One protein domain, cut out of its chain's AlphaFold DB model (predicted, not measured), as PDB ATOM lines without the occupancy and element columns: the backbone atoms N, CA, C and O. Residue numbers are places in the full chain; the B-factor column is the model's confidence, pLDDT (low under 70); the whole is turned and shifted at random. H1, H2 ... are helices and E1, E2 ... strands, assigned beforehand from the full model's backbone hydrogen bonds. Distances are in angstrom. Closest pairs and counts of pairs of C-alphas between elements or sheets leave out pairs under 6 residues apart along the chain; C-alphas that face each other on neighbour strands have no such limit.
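Overview. This is residues 25 to 109 of the 248 residues of the protein "Multi_ubiq domain-containing protein" of Cupriavidus necator (UniProt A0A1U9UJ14). Three small antiparallel sheets, E1 with E2, E3 with E6, and the strongly twisted E5, E4, E7, stand round a common middle like a broken ring, with the short helix H2 packed at one side between them. E1 and E7 come together where two of the sheets meet, the E3 and E6 pair stays clear of E1 and E2, and the short helix H1 sits beside E1 far from H2. The printed part has 85 residues, with two named helices and seven named strands in the order H1 E1 E2 E3 H2 E4 E5 E6 E7; the class is mixed, helices and strands. The whole is compact, with a radius of gyration of the C-alphas of 11.8 A, and rounded, spanning 34 by 26 by 22 A.

Along the chain. H1 is residues 27 to 32, beginning at C-alpha 27 (4.008, 16.513, -36.575). E1 is residues 42 to 47, 15.9 A long, and E2 is residues 50 to 54, 13.0 A. E3 is residues 58 to 60, and H2 follows directly as residues 61 to 67, 10.3 A, with C-alpha 61 at (6.428, 31.531, -43.204). E4, residues 75 to 81, is 19.4 A long, and E5 is residues 84 to 88, 12.6 A. E6 is residues 93 to 95. E7, residues 103 to 108, is 17.0 A long and ends at C-alpha 108 (7.520, 28.821, -57.093).

Arrangement. In the largest sheet E4 is the inner strand; N 78 and O 105 of E7 are 2.9 A apart, within hydrogen-bond range, as are N 79 and O 86 of E5, at 2.8 A. H2 is on this sheet at a height of 9.3 A, over E4 and only just over E7, with 3 of its 7 C-alphas on E7. It runs across the strands, at 81 degrees to E4 on the local plane. The closest C-alphas of E1 and E7, Ile 47 and Phe 104, are 4.6 A apart. E1 and E2 form a hairpin, with N 45 and O 52 at 2.9 A. Residues 25 to 26 pair with residues 43 to 44 of E1, parallel. The closest C-alphas of H1 and E1, Val 27 and Ile 45, are 5.9 A apart; H1 only grazes the largest sheet. E3 and E6 are antiparallel, with N 94 and O 59 at 2.8 A. E1 and E3 are apart. In H1 and H2 every O i to N i+4 pair is within hydrogen-bond range.

Size, cuts and confidence. The C-alphas farthest apart, those of Lys 35 and Ala 73, are 34.8 A apart. The printed part has no cut and no long link. Mean pLDDT of the printed part is 89.8, and no printed residue is under 70.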
ATOM      1  N   ILE A  25       9.203  14.803 -32.312       91.19
ATOM      2  CA  ILE A  25       7.793  14.646 -32.640       91.19
ATOM      3  C   ILE A  25       7.610  14.840 -34.140       91.19
ATOM      4  O   ILE A  25       7.763  15.950 -34.646       91.19
ATOM      5  N   ASP A  26       7.259  13.773 -34.853       90.94
ATOM      6  CA  ASP A  26       6.759  13.880 -36.224       90.94
ATOM      7  C   ASP A  26       5.344  14.470 -36.191       90.94
ATOM      8  O   ASP A  26       4.375  13.825 -35.777       90.94
ATOM      9  N   VAL A  27       5.247  15.733 -36.605       88.81
ATOM     10  CA  VAL A  27       4.008  16.513 -36.575       88.81
ATOM     11  C   VAL A  27       2.940  15.885 -37.479       88.81
ATOM     12  O   VAL A  27       1.783  15.767 -37.070       88.81
ATOM     13  N   GLU A  28       3.315  15.402 -38.670       89.38
ATOM     14  CA  GLU A  28       2.379  14.776 -39.615       89.38
ATOM     15  C   GLU A  28       1.808  13.479 -39.027       89.38
ATOM     16  O   GLU A  28       0.600  13.223 -39.104       89.38
ATOM     17  N   LEU A  29       2.669  12.670 -38.400       88.62
ATOM     18  CA  LEU A  29       2.276  11.417 -37.761       88.62
ATOM     19  C   LEU A  29       1.313  11.649 -36.593       88.62
ATOM     20  O   LEU A  29       0.280  10.981 -36.518       88.62
ATOM     21  N   PHE A  30       1.614  12.603 -35.709       91.44
ATOM     22  CA  PHE A  30       0.773  12.906 -34.548       91.44
ATOM     23  C   PHE A  30      -0.613  13.401 -34.962       91.44
ATOM     24  O   PHE A  30      -1.618  12.927 -34.426       91.44
ATOM     25  N   VAL A  31      -0.689  14.281 -35.968       88.00
ATOM     26  CA  VAL A  31      -1.973  14.740 -36.516       88.00
ATOM     27  C   VAL A  31      -2.751  13.577 -37.136       88.00
ATOM     28  O   VAL A  31      -3.943  13.422 -36.860       88.00
ATOM     29  N   ARG A  32      -2.090  12.705 -37.911       86.44
ATOM     30  CA  ARG A  32      -2.721  11.521 -38.523       86.44
ATOM     31  C   ARG A  32      -3.282  10.552 -37.481       86.44
ATOM     32  O   ARG A  32      -4.359   9.992 -37.680       86.44
ATOM     33  N   GLU A  33      -2.570  10.367 -36.375       89.06
ATOM     34  CA  GLU A  33      -2.983   9.517 -35.252       89.06
ATOM     35  C   GLU A  33      -3.956  10.211 -34.287       89.06
ATOM     36  O   GLU A  33      -4.394   9.596 -33.314       89.06
ATOM     37  N   LYS A  34      -4.326  11.472 -34.556       86.25
ATOM     38  CA  LYS A  34      -5.191  12.302 -33.701       86.25
ATOM     39  C   LYS A  34      -4.648  12.446 -32.272       86.25
ATOM     40  O   LYS A  34      -5.421  12.533 -31.316       86.25
ATOM     41  N   LYS A  35      -3.321  12.461 -32.124       86.38
ATOM     42  CA  LYS A  35      -2.627  12.683 -30.854       86.38
ATOM     43  C   LYS A  35      -2.348  14.177 -30.661       86.38
ATOM     44  O   LYS A  35      -2.021  14.860 -31.631       86.38
ATOM     45  N   PRO A  36      -2.444  14.700 -29.427       87.06
ATOM     46  CA  PRO A  36      -1.987  16.052 -29.137       87.06
ATOM     47  C   PRO A  36      -0.465  16.132 -29.294       87.06
ATOM     48  O   PRO A  36       0.253  15.230 -28.859       87.06
ATOM     49  N   ILE A  37       0.021  17.214 -29.899       89.12
ATOM     50  CA  ILE A  37       1.454  17.464 -30.072       89.12
ATOM     51  C   ILE A  37       1.991  18.074 -28.765       89.12
ATOM     52  O   ILE A  37       1.531  19.148 -28.372       89.12
ATOM     53  N   PRO A  38       2.916  17.404 -28.051       88.00
ATOM     54  CA  PRO A  38       3.420  17.897 -26.774       88.00
ATOM     55  C   PRO A  38       4.334  19.125 -26.961       88.00
ATOM     56  O   PRO A  38       5.195  19.105 -27.843       88.00
ATOM     57  N   PRO A  39       4.200  20.171 -26.122       87.88
ATOM     58  CA  PRO A  39       5.070  21.340 -26.172       87.88
ATOM     59  C   PRO A  39       6.480  21.028 -25.642       87.88
ATOM     60  O   PRO A  39       6.691  20.058 -24.913       87.88
ATOM     61  N   GLY A  40       7.446  21.896 -25.958       86.75
ATOM     62  CA  GLY A  40       8.824  21.803 -25.454       86.75
ATOM     63  C   GLY A  40       9.644  20.642 -26.027       86.75
ATOM     64  O   GLY A  40      10.640  20.253 -25.425       86.75
ATOM     65  N   LYS A  41       9.217  20.068 -27.154       90.88
ATOM     66  CA  LYS A  41       9.938  19.014 -27.877       90.88
ATOM     67  C   LYS A  41      10.625  19.564 -29.123       90.88
ATOM     68  O   LYS A  41      10.425  20.718 -29.494       90.88
ATOM     69  N   LYS A  42      11.403  18.709 -29.787       92.56
ATOM     70  CA  LYS A  42      11.833  18.939 -31.168       92.56
ATOM     71  C   LYS A  42      10.737  18.461 -32.111       92.56
ATOM     72  O   LYS A  42      10.161  17.401 -31.890       92.56
ATOM     73  N   TYR A  43      10.473  19.213 -33.168       93.00
ATOM     74  CA  TYR A  43       9.416  18.918 -34.130       93.00
ATOM     75  C   TYR A  43      10.036  18.590 -35.477       93.00
ATOM     76  O   TYR A  43      10.801  19.380 -36.026       93.00
ATOM     77  N   GLN A  44       9.704  17.425 -36.018       94.25
ATOM     78  CA  GLN A  44       9.966  17.112 -37.410       94.25
ATOM     79  C   GLN A  44       8.771  17.578 -38.241       94.25
ATOM     80  O   GLN A  44       7.661  17.067 -38.098       94.25
ATOM     81  N   ILE A  45       9.016  18.550 -39.115       94.38
ATOM     82  CA  ILE A  45       8.041  19.053 -40.078       94.38
ATOM     83  C   ILE A  45       8.440  18.630 -41.484       94.38
ATOM     84  O   ILE A  45       9.624  18.551 -41.827       94.38
ATOM     85  N   ARG A  46       7.440  18.393 -42.329       92.88
ATOM     86  CA  ARG A  46       7.668  18.112 -43.742       92.88
ATOM     87  C   ARG A  46       7.368  19.328 -44.600       92.88
ATOM     88  O   ARG A  46       6.295  19.914 -44.486       92.88
ATOM     89  N   ILE A  47       8.296  19.654 -45.496       94.94
ATOM     90  CA  ILE A  47       8.142  20.673 -46.536       94.94
ATOM     91  C   ILE A  47       8.402  19.983 -47.876       94.94
ATOM     92  O   ILE A  47       9.498  19.474 -48.122       94.94
ATOM     93  N   ASP A  48       7.386  19.916 -48.735       89.88
ATOM     94  CA  ASP A  48       7.400  19.132 -49.974       89.88
ATOM     95  C   ASP A  48       7.731  17.645 -49.705       89.88
ATOM     96  O   ASP A  48       6.906  16.898 -49.164       89.88
ATOM     97  N   LYS A  49       8.941  17.204 -50.072       84.50
ATOM     98  CA  LYS A  49       9.483  15.856 -49.816       84.50
ATOM     99  C   LYS A  49      10.555  15.837 -48.714       84.50
ATOM    100  O   LYS A  49      10.952  14.755 -48.289       84.50
ATOM    101  N   GLY A  50      11.038  17.001 -48.272       86.56
ATOM    102  CA  GLY A  50      12.088  17.125 -47.260       86.56
ATOM    103  C   GLY A  50      11.523  17.126 -45.840       86.56
ATOM    104  O   GLY A  50      10.459  17.694 -45.603       86.56
ATOM    105  N   HIS A  51      12.246  16.506 -44.906       92.81
ATOM    106  CA  HIS A  51      11.909  16.492 -43.481       92.81
ATOM    107  C   HIS A  51      12.947  17.310 -42.718       92.81
ATOM    108  O   HIS A  51      14.146  17.099 -42.892       92.81
ATOM    109  N   TYR A  52      12.481  18.223 -41.874       94.56
ATOM    110  CA  TYR A  52      13.315  19.188 -41.163       94.56
ATOM    111  C   TYR A  52      12.985  19.134 -39.678       94.56
ATOM    112  O   TYR A  52      11.811  19.101 -39.316       94.56
ATOM    113  N   VAL A  53      14.012  19.101 -38.826       95.50
ATOM    114  CA  VAL A  53      13.856  19.082 -37.366       95.50
ATOM    115  C   VAL A  53      14.122  20.478 -36.824       95.50
ATOM    116  O   VAL A  53      15.165  21.059 -37.116       95.50
ATOM    117  N   VAL A  54      13.188  20.994 -36.033       93.94
ATOM    118  CA  VAL A  54      13.256  22.315 -35.398       93.94
ATOM    119  C   VAL A  54      13.045  22.186 -33.893       93.94
ATOM    120  O   VAL A  54      12.341  21.291 -33.434       93.94
ATOM    121  N   ASP A  55      13.669  23.060 -33.114       94.44
ATOM    122  CA  ASP A  55      13.610  23.093 -31.644       94.44
ATOM    123  C   ASP A  55      12.659  24.172 -31.098       94.44
ATOM    124  O   ASP A  55      12.512  24.337 -29.887       94.44
ATOM    125  N   VAL A  56      11.971  24.884 -31.993       92.94
ATOM    126  CA  VAL A  56      10.976  25.907 -31.670       92.94
ATOM    127  C   VAL A  56       9.560  25.417 -31.997       92.94
ATOM    128  O   VAL A  56       9.362  24.752 -33.014       92.94
ATOM    129  N   PRO A  57       8.547  25.748 -31.174       91.88
ATOM    130  CA  PRO A  57       7.168  25.317 -31.410       91.88
ATOM    131  C   PRO A  57       6.449  26.137 -32.484       91.88
ATOM    132  O   PRO A  57       5.360  25.763 -32.901       91.88
ATOM    133  N   HIS A  58       7.026  27.255 -32.923       94.81
ATOM    134  CA  HIS A  58       6.444  28.117 -33.941       94.81
ATOM    135  C   HIS A  58       7.526  28.769 -34.796       94.81
ATOM    136  O   HIS A  58       8.624  29.047 -34.317       94.81
ATOM    137  N   MET A  59       7.197  29.038 -36.056       97.50
ATOM    138  CA  MET A  59       8.061  29.740 -37.008       97.50
ATOM    139  C   MET A  59       7.218  30.609 -37.938       97.50
ATOM    140  O   MET A  59       6.048  30.311 -38.187       97.50
ATOM    141  N   THR A  60       7.807  31.671 -38.482       97.75
ATOM    142  CA  THR A  60       7.171  32.440 -39.557       97.75
ATOM    143  C   THR A  60       7.231  31.697 -40.890       97.75
ATOM    144  O   THR A  60       8.078  30.821 -41.090       97.75
ATOM    145  N   GLY A  61       6.374  32.072 -41.844       96.00
ATOM    146  CA  GLY A  61       6.428  31.531 -43.204       96.00
ATOM    147  C   GLY A  61       7.810  31.668 -43.865       96.00
ATOM    148  O   GLY A  61       8.284  30.718 -44.486       96.00
ATOM    149  N   GLU A  62       8.502  32.799 -43.680       96.44
ATOM    150  CA  GLU A  62       9.867  33.008 -44.196       96.44
ATOM    151  C   GLU A  62      10.878  32.034 -43.577       96.44
ATOM    152  O   GLU A  62      11.711  31.454 -44.275       96.44
ATOM    153  N   GLN A  63      10.790  31.818 -42.262       97.31
ATOM    154  CA  GLN A  63      11.676  30.893 -41.560       97.31
ATOM    155  C   GLN A  63      11.436  29.445 -42.009       97.31
ATOM    156  O   GLN A  63      12.394  28.700 -42.198       97.31
ATOM    157  N   ILE A  64      10.175  29.052 -42.231       97.44
ATOM    158  CA  ILE A  64       9.820  27.723 -42.753       97.44
ATOM    159  C   ILE A  64      10.385  27.539 -44.168       97.44
ATOM    160  O   ILE A  64      11.010  26.518 -44.443       97.44
ATOM    161  N   LEU A  65      10.229  28.525 -45.058       95.88
ATOM    162  CA  LEU A  65      10.821  28.483 -46.403       95.88
ATOM    163  C   LEU A  65      12.349  28.347 -46.354       95.88
ATOM    164  O   LEU A  65      12.921  27.542 -47.097       95.88
ATOM    165  N   SER A  66      12.994  29.068 -45.436       96.69
ATOM    166  CA  SER A  66      14.450  29.068 -45.280       96.69
ATOM    167  C   SER A  66      15.013  27.691 -44.920       96.69
ATOM    168  O   SER A  66      16.103  27.352 -45.379       96.69
ATOM    169  N   LEU A  67      14.268  26.854 -44.180       95.44
ATOM    170  CA  LEU A  67      14.679  25.471 -43.884       95.44
ATOM    171  C   LEU A  67      14.915  24.655 -45.161       95.44
ATOM    172  O   LEU A  67      15.826  23.834 -45.208       95.44
ATOM    173  N   ALA A  68      14.121  24.907 -46.204       92.56
ATOM    174  CA  ALA A  68      14.219  24.244 -47.500       92.56
ATOM    175  C   ALA A  68      15.109  24.996 -48.510       92.56
ATOM    176  O   ALA A  68      15.073  24.678 -49.700       92.56
ATOM    177  N   GLY A  69      15.876  26.001 -48.067       93.81
ATOM    178  CA  GLY A  69      16.710  26.834 -48.939       93.81
ATOM    179  C   GLY A  69      15.910  27.763 -49.862       93.81
ATOM    180  O   GLY A  69      16.377  28.088 -50.951       93.81
ATOM    181  N   LYS A  70      14.693  28.155 -49.463       92.69
ATOM    182  CA  LYS A  70      13.764  28.995 -50.238       92.69
ATOM    183  C   LYS A  70      13.488  30.310 -49.502       92.69
ATOM    184  O   LYS A  70      13.714  30.406 -48.303       92.69
ATOM    185  N   THR A  71      12.952  31.304 -50.210       93.94
ATOM    186  CA  THR A  71      12.544  32.599 -49.632       93.94
ATOM    187  C   THR A  71      11.147  32.980 -50.104       93.94
ATOM    188  O   THR A  71      10.712  32.549 -51.179       93.94
ATOM    189  N   SER A  72      10.439  33.826 -49.350       90.38
ATOM    190  CA  SER A  72       9.120  34.303 -49.790       90.38
ATOM    191  C   SER A  72       9.194  35.216 -51.010       90.38
ATOM    192  O   SER A  72       8.166  35.456 -51.634       90.38
ATOM    193  N   ALA A  73      10.374  35.704 -51.405       86.56
ATOM    194  CA  ALA A  73      10.538  36.418 -52.669       86.56
ATOM    195  C   ALA A  73      10.276  35.496 -53.874       86.56
ATOM    196  O   ALA A  73       9.621  35.913 -54.825       86.56
ATOM    197  N   GLY A  74      10.729  34.240 -53.806       82.12
ATOM    198  CA  GLY A  74      10.642  33.283 -54.914       82.12
ATOM    199  C   GLY A  74       9.580  32.196 -54.763       82.12
ATOM    200  O   GLY A  74       9.352  31.465 -55.718       82.12
ATOM    201  N   TYR A  75       8.943  32.045 -53.596       91.88
ATOM    202  CA  TYR A  75       8.026  30.932 -53.328       91.88
ATOM    203  C   TYR A  75       6.797  31.357 -52.515       91.88
ATOM    204  O   TYR A  75       6.868  32.191 -51.612       91.88
ATOM    205  N   LEU A  76       5.654  30.755 -52.835       92.12
ATOM    206  CA  LEU A  76       4.470  30.689 -51.988       92.12
ATOM    207  C   LEU A  76       4.610  29.500 -51.035       92.12
ATOM    208  O   LEU A  76       5.117  28.445 -51.422       92.12
ATOM    209  N   LEU A  77       4.126  29.663 -49.806       95.44
ATOM    210  CA  LEU A  77       4.057  28.614 -48.795       95.44
ATOM    211  C   LEU A  77       2.590  28.327 -48.472       95.44
ATOM    212  O   LEU A  77       1.814  29.254 -48.248       95.44
ATOM    213  N   SER A  78       2.233  27.049 -48.387       93.19
ATOM    214  CA  SER A  78       0.914  26.609 -47.937       93.19
ATOM    215  C   SER A  78       1.043  25.486 -46.911       93.19
ATOM    216  O   SER A  78       1.855  24.576 -47.079       93.19
ATOM    217  N   LYS A  79       0.215  25.518 -45.865       92.75
ATOM    218  CA  LYS A  79       0.073  24.447 -44.871       92.75
ATOM    219  C   LYS A  79      -1.114  23.560 -45.223       92.75
ATOM    220  O   LYS A  79      -2.171  24.053 -45.610       92.75
ATOM    221  N   LYS A  80      -0.954  22.249 -45.083       86.06
ATOM    222  CA  LYS A  80      -2.040  21.288 -45.249       86.06
ATOM    223  C   LYS A  80      -2.741  21.064 -43.913       86.06
ATOM    224  O   LYS A  80      -2.073  20.705 -42.947       86.06
ATOM    225  N   VAL A  81      -4.059  21.236 -43.884       86.75
ATOM    226  CA  VAL A  81      -4.911  21.026 -42.707       86.75
ATOM    227  C   VAL A  81      -6.176  20.286 -43.117       86.75
ATOM    228  O   VAL A  81      -6.954  20.797 -43.919       86.75
ATOM    229  N   GLY A  82      -6.389  19.070 -42.607       79.50
ATOM    230  CA  GLY A  82      -7.612  18.305 -42.868       79.50
ATOM    231  C   GLY A  82      -7.861  18.050 -44.357       79.50
ATOM    232  O   GLY A  82      -9.001  18.075 -44.812       79.50
ATOM    233  N   GLY A  83      -6.794  17.867 -45.139       74.69
ATOM    234  CA  GLY A  83      -6.878  17.714 -46.597       74.69
ATOM    235  C   GLY A  83      -6.870  19.014 -47.412       74.69
ATOM    236  O   GLY A  83      -6.627  18.944 -48.614       74.69
ATOM    237  N   GLN A  84      -7.065  20.182 -46.797       70.12
ATOM    238  CA  GLN A  84      -7.061  21.478 -47.486       70.12
ATOM    239  C   GLN A  84      -5.678  22.128 -47.458       70.12
ATOM    240  O   GLN A  84      -4.957  22.006 -46.472       70.12
ATOM    241  N   MET A  85      -5.316  22.842 -48.526       80.94
ATOM    242  CA  MET A  85      -4.105  23.663 -48.584       80.94
ATOM    243  C   MET A  85      -4.467  25.111 -48.257       80.94
ATOM    244  O   MET A  85      -5.207  25.743 -49.004       80.94
ATOM    245  N   LEU A  86      -3.947  25.628 -47.146       83.56
ATOM    246  CA  LEU A  86      -4.160  27.002 -46.700       83.56
ATOM    247  C   LEU A  86      -2.873  27.813 -46.905       83.56
ATOM    248  O   LEU A  86      -1.813  27.334 -46.495       83.56
ATOM    249  N   PRO A  87      -2.928  29.010 -47.512       90.88
ATOM    250  CA  PRO A  87      -1.743  29.842 -47.700       90.88
ATOM    251  C   PRO A  87      -1.173  30.293 -46.351       90.88
ATOM    252  O   PRO A  87      -1.916  30.471 -45.388       90.88
ATOM    253  N   VAL A  88       0.147  30.476 -46.299       92.62
ATOM    254  CA  VAL A  88       0.878  31.007 -45.143       92.62
ATOM    255  C   VAL A  88       1.662  32.236 -45.587       92.62
ATOM    256  O   VAL A  88       2.522  32.151 -46.467       92.62
ATOM    257  N   GLY A  89       1.370  33.391 -44.989       91.62
ATOM    258  CA  GLY A  89       2.105  34.626 -45.269       91.62
ATOM    259  C   GLY A  89       3.557  34.582 -44.769       91.62
ATOM    260  O   GLY A  89       3.866  33.908 -43.792       91.62
ATOM    261  N   ALA A  90       4.462  35.357 -45.379       91.69
ATOM    262  CA  ALA A  90       5.883  35.387 -44.991       91.69
ATOM    263  C   ALA A  90       6.110  35.730 -43.503       91.69
ATOM    264  O   ALA A  90       6.958  35.132 -42.845       91.69
ATOM    265  N   ASN A  91       5.304  36.651 -42.965       95.19
ATOM    266  CA  ASN A  91       5.332  37.064 -41.558       95.19
ATOM    267  C   ASN A  91       4.262  36.363 -40.702       95.19
ATOM    268  O   ASN A  91       4.166  36.629 -39.505       95.19
ATOM    269  N   GLU A  92       3.433  35.498 -41.296       94.44
ATOM    270  CA  GLU A  92       2.462  34.707 -40.540       94.44
ATOM    271  C   GLU A  92       3.217  33.688 -39.693       94.44
ATOM    272  O   GLU A  92       4.059  32.954 -40.207       94.44
ATOM    273  N   THR A  93       2.919  33.656 -38.397       96.25
ATOM    274  CA  THR A  93       3.487  32.671 -37.473       96.25
ATOM    275  C   THR A  93       2.624  31.417 -37.477       96.25
ATOM    276  O   THR A  93       1.419  31.486 -37.239       96.25
ATOM    277  N   VAL A  94       3.247  30.270 -37.731       94.81
ATOM    278  CA  VAL A  94       2.610  28.956 -37.666       94.81
ATOM    279  C   VAL A  94       3.067  28.251 -36.402       94.81
ATOM    280  O   VAL A  94       4.264  28.106 -36.176       94.81
ATOM    281  N   ASP A  95       2.105  27.809 -35.597       93.62
ATOM    282  CA  ASP A  95       2.321  26.997 -34.402       93.62
ATOM    283  C   ASP A  95       2.236  25.508 -34.772       93.62
ATOM    284  O   ASP A  95       1.205  25.041 -35.260       93.62
ATOM    285  N   PHE A  96       3.325  24.767 -34.571       91.19
ATOM    286  CA  PHE A  96       3.412  23.331 -34.847       91.19
ATOM    287  C   PHE A  96       2.739  22.476 -33.773       91.19
ATOM    288  O   PHE A  96       2.493  21.298 -34.004       91.19
ATOM    289  N   THR A  97       2.442  23.049 -32.606       88.19
ATOM    290  CA  THR A  97       1.713  22.379 -31.520       88.19
ATOM    291  C   THR A  97       0.199  22.529 -31.660       88.19
ATOM    292  O   THR A  97      -0.565  21.767 -31.060       88.19
ATOM    293  N   ALA A  98      -0.247  23.472 -32.498       83.56
ATOM    294  CA  ALA A  98      -1.651  23.654 -32.816       83.56
ATOM    295  C   ALA A  98      -2.199  22.449 -33.611       83.56
ATOM    296  O   ALA A  98      -1.546  21.953 -34.535       83.56
ATOM    297  N   PRO A  99      -3.424  21.982 -33.312       72.69
ATOM    298  CA  PRO A  99      -4.025  20.884 -34.052       72.69
ATOM    299  C   PRO A  99      -4.182  21.220 -35.537       72.69
ATOM    300  O   PRO A  99      -4.750  22.248 -35.900       72.69
ATOM    301  N   GLY A 100      -3.756  20.294 -36.396       74.19
ATOM    302  CA  GLY A 100      -4.166  20.260 -37.796       74.19
ATOM    303  C   GLY A 100      -3.090  20.591 -38.823       74.19
ATOM    304  O   GLY A 100      -3.314  20.283 -39.985       74.19
ATOM    305  N   VAL A 101      -1.930  21.140 -38.453       81.62
ATOM    306  CA  VAL A 101      -0.830  21.315 -39.420       81.62
ATOM    307  C   VAL A 101      -0.225  19.948 -39.739       81.62
ATOM    308  O   VAL A 101       0.493  19.386 -38.929       81.62
ATOM    309  N   GLU A 102      -0.522  19.397 -40.914       84.00
ATOM    310  CA  GLU A 102      -0.003  18.090 -41.337       84.00
ATOM    311  C   GLU A 102       1.376  18.222 -41.991       84.00
ATOM    312  O   GLU A 102       2.301  17.486 -41.675       84.00
ATOM    313  N   ARG A 103       1.507  19.145 -42.950       87.94
ATOM    314  CA  ARG A 103       2.722  19.355 -43.753       87.94
ATOM    315  C   ARG A 103       2.677  20.695 -44.468       87.94
ATOM    316  O   ARG A 103       1.601  21.264 -44.649       87.94
ATOM    317  N   PHE A 104       3.817  21.133 -44.979       94.50
ATOM    318  CA  PHE A 104       3.935  22.301 -45.840       94.50
ATOM    319  C   PHE A 104       4.201  21.898 -47.289       94.50
ATOM    320  O   PHE A 104       4.850  20.888 -47.571       94.50
ATOM    321  N   ALA A 105       3.707  22.711 -48.212       90.75
ATOM    322  CA  ALA A 105       4.072  22.656 -49.616       90.75
ATOM    323  C   ALA A 105       4.491  24.046 -50.078       90.75
ATOM    324  O   ALA A 105       3.959  25.056 -49.607       90.75
ATOM    325  N   THR A 106       5.425  24.077 -51.014       91.06
ATOM    326  CA  THR A 106       5.871  25.307 -51.653       91.06
ATOM    327  C   THR A 106       5.509  25.301 -53.127       91.06
ATOM    328  O   THR A 106       5.491  24.254 -53.774       91.06
ATOM    329  N   VAL A 107       5.231  26.484 -53.661       85.31
ATOM    330  CA  VAL A 107       5.003  26.701 -55.091       85.31
ATOM    331  C   VAL A 107       5.916  27.847 -55.518       85.31
ATOM    332  O   VAL A 107       5.882  28.885 -54.857       85.31
ATOM    333  N   PRO A 108       6.761  27.698 -56.551       84.94
ATOM    334  CA  PRO A 108       7.520  28.821 -57.093       84.94
ATOM    335  C   PRO A 108       6.591  29.987 -57.456       84.94
ATOM    336  O   PRO A 108       5.523  29.785 -58.025       84.94
ATOM    337  N   LYS A 109       6.998  31.212 -57.119       76.50
ATOM    338  CA  LYS A 109       6.352  32.461 -57.547       76.50
ATOM    339  C   LYS A 109       6.684  32.829 -58.988       76.50
ATOM    340  O   LYS A 109       6.143  33.816 -59.474       76.50
TER     341      LYS A 109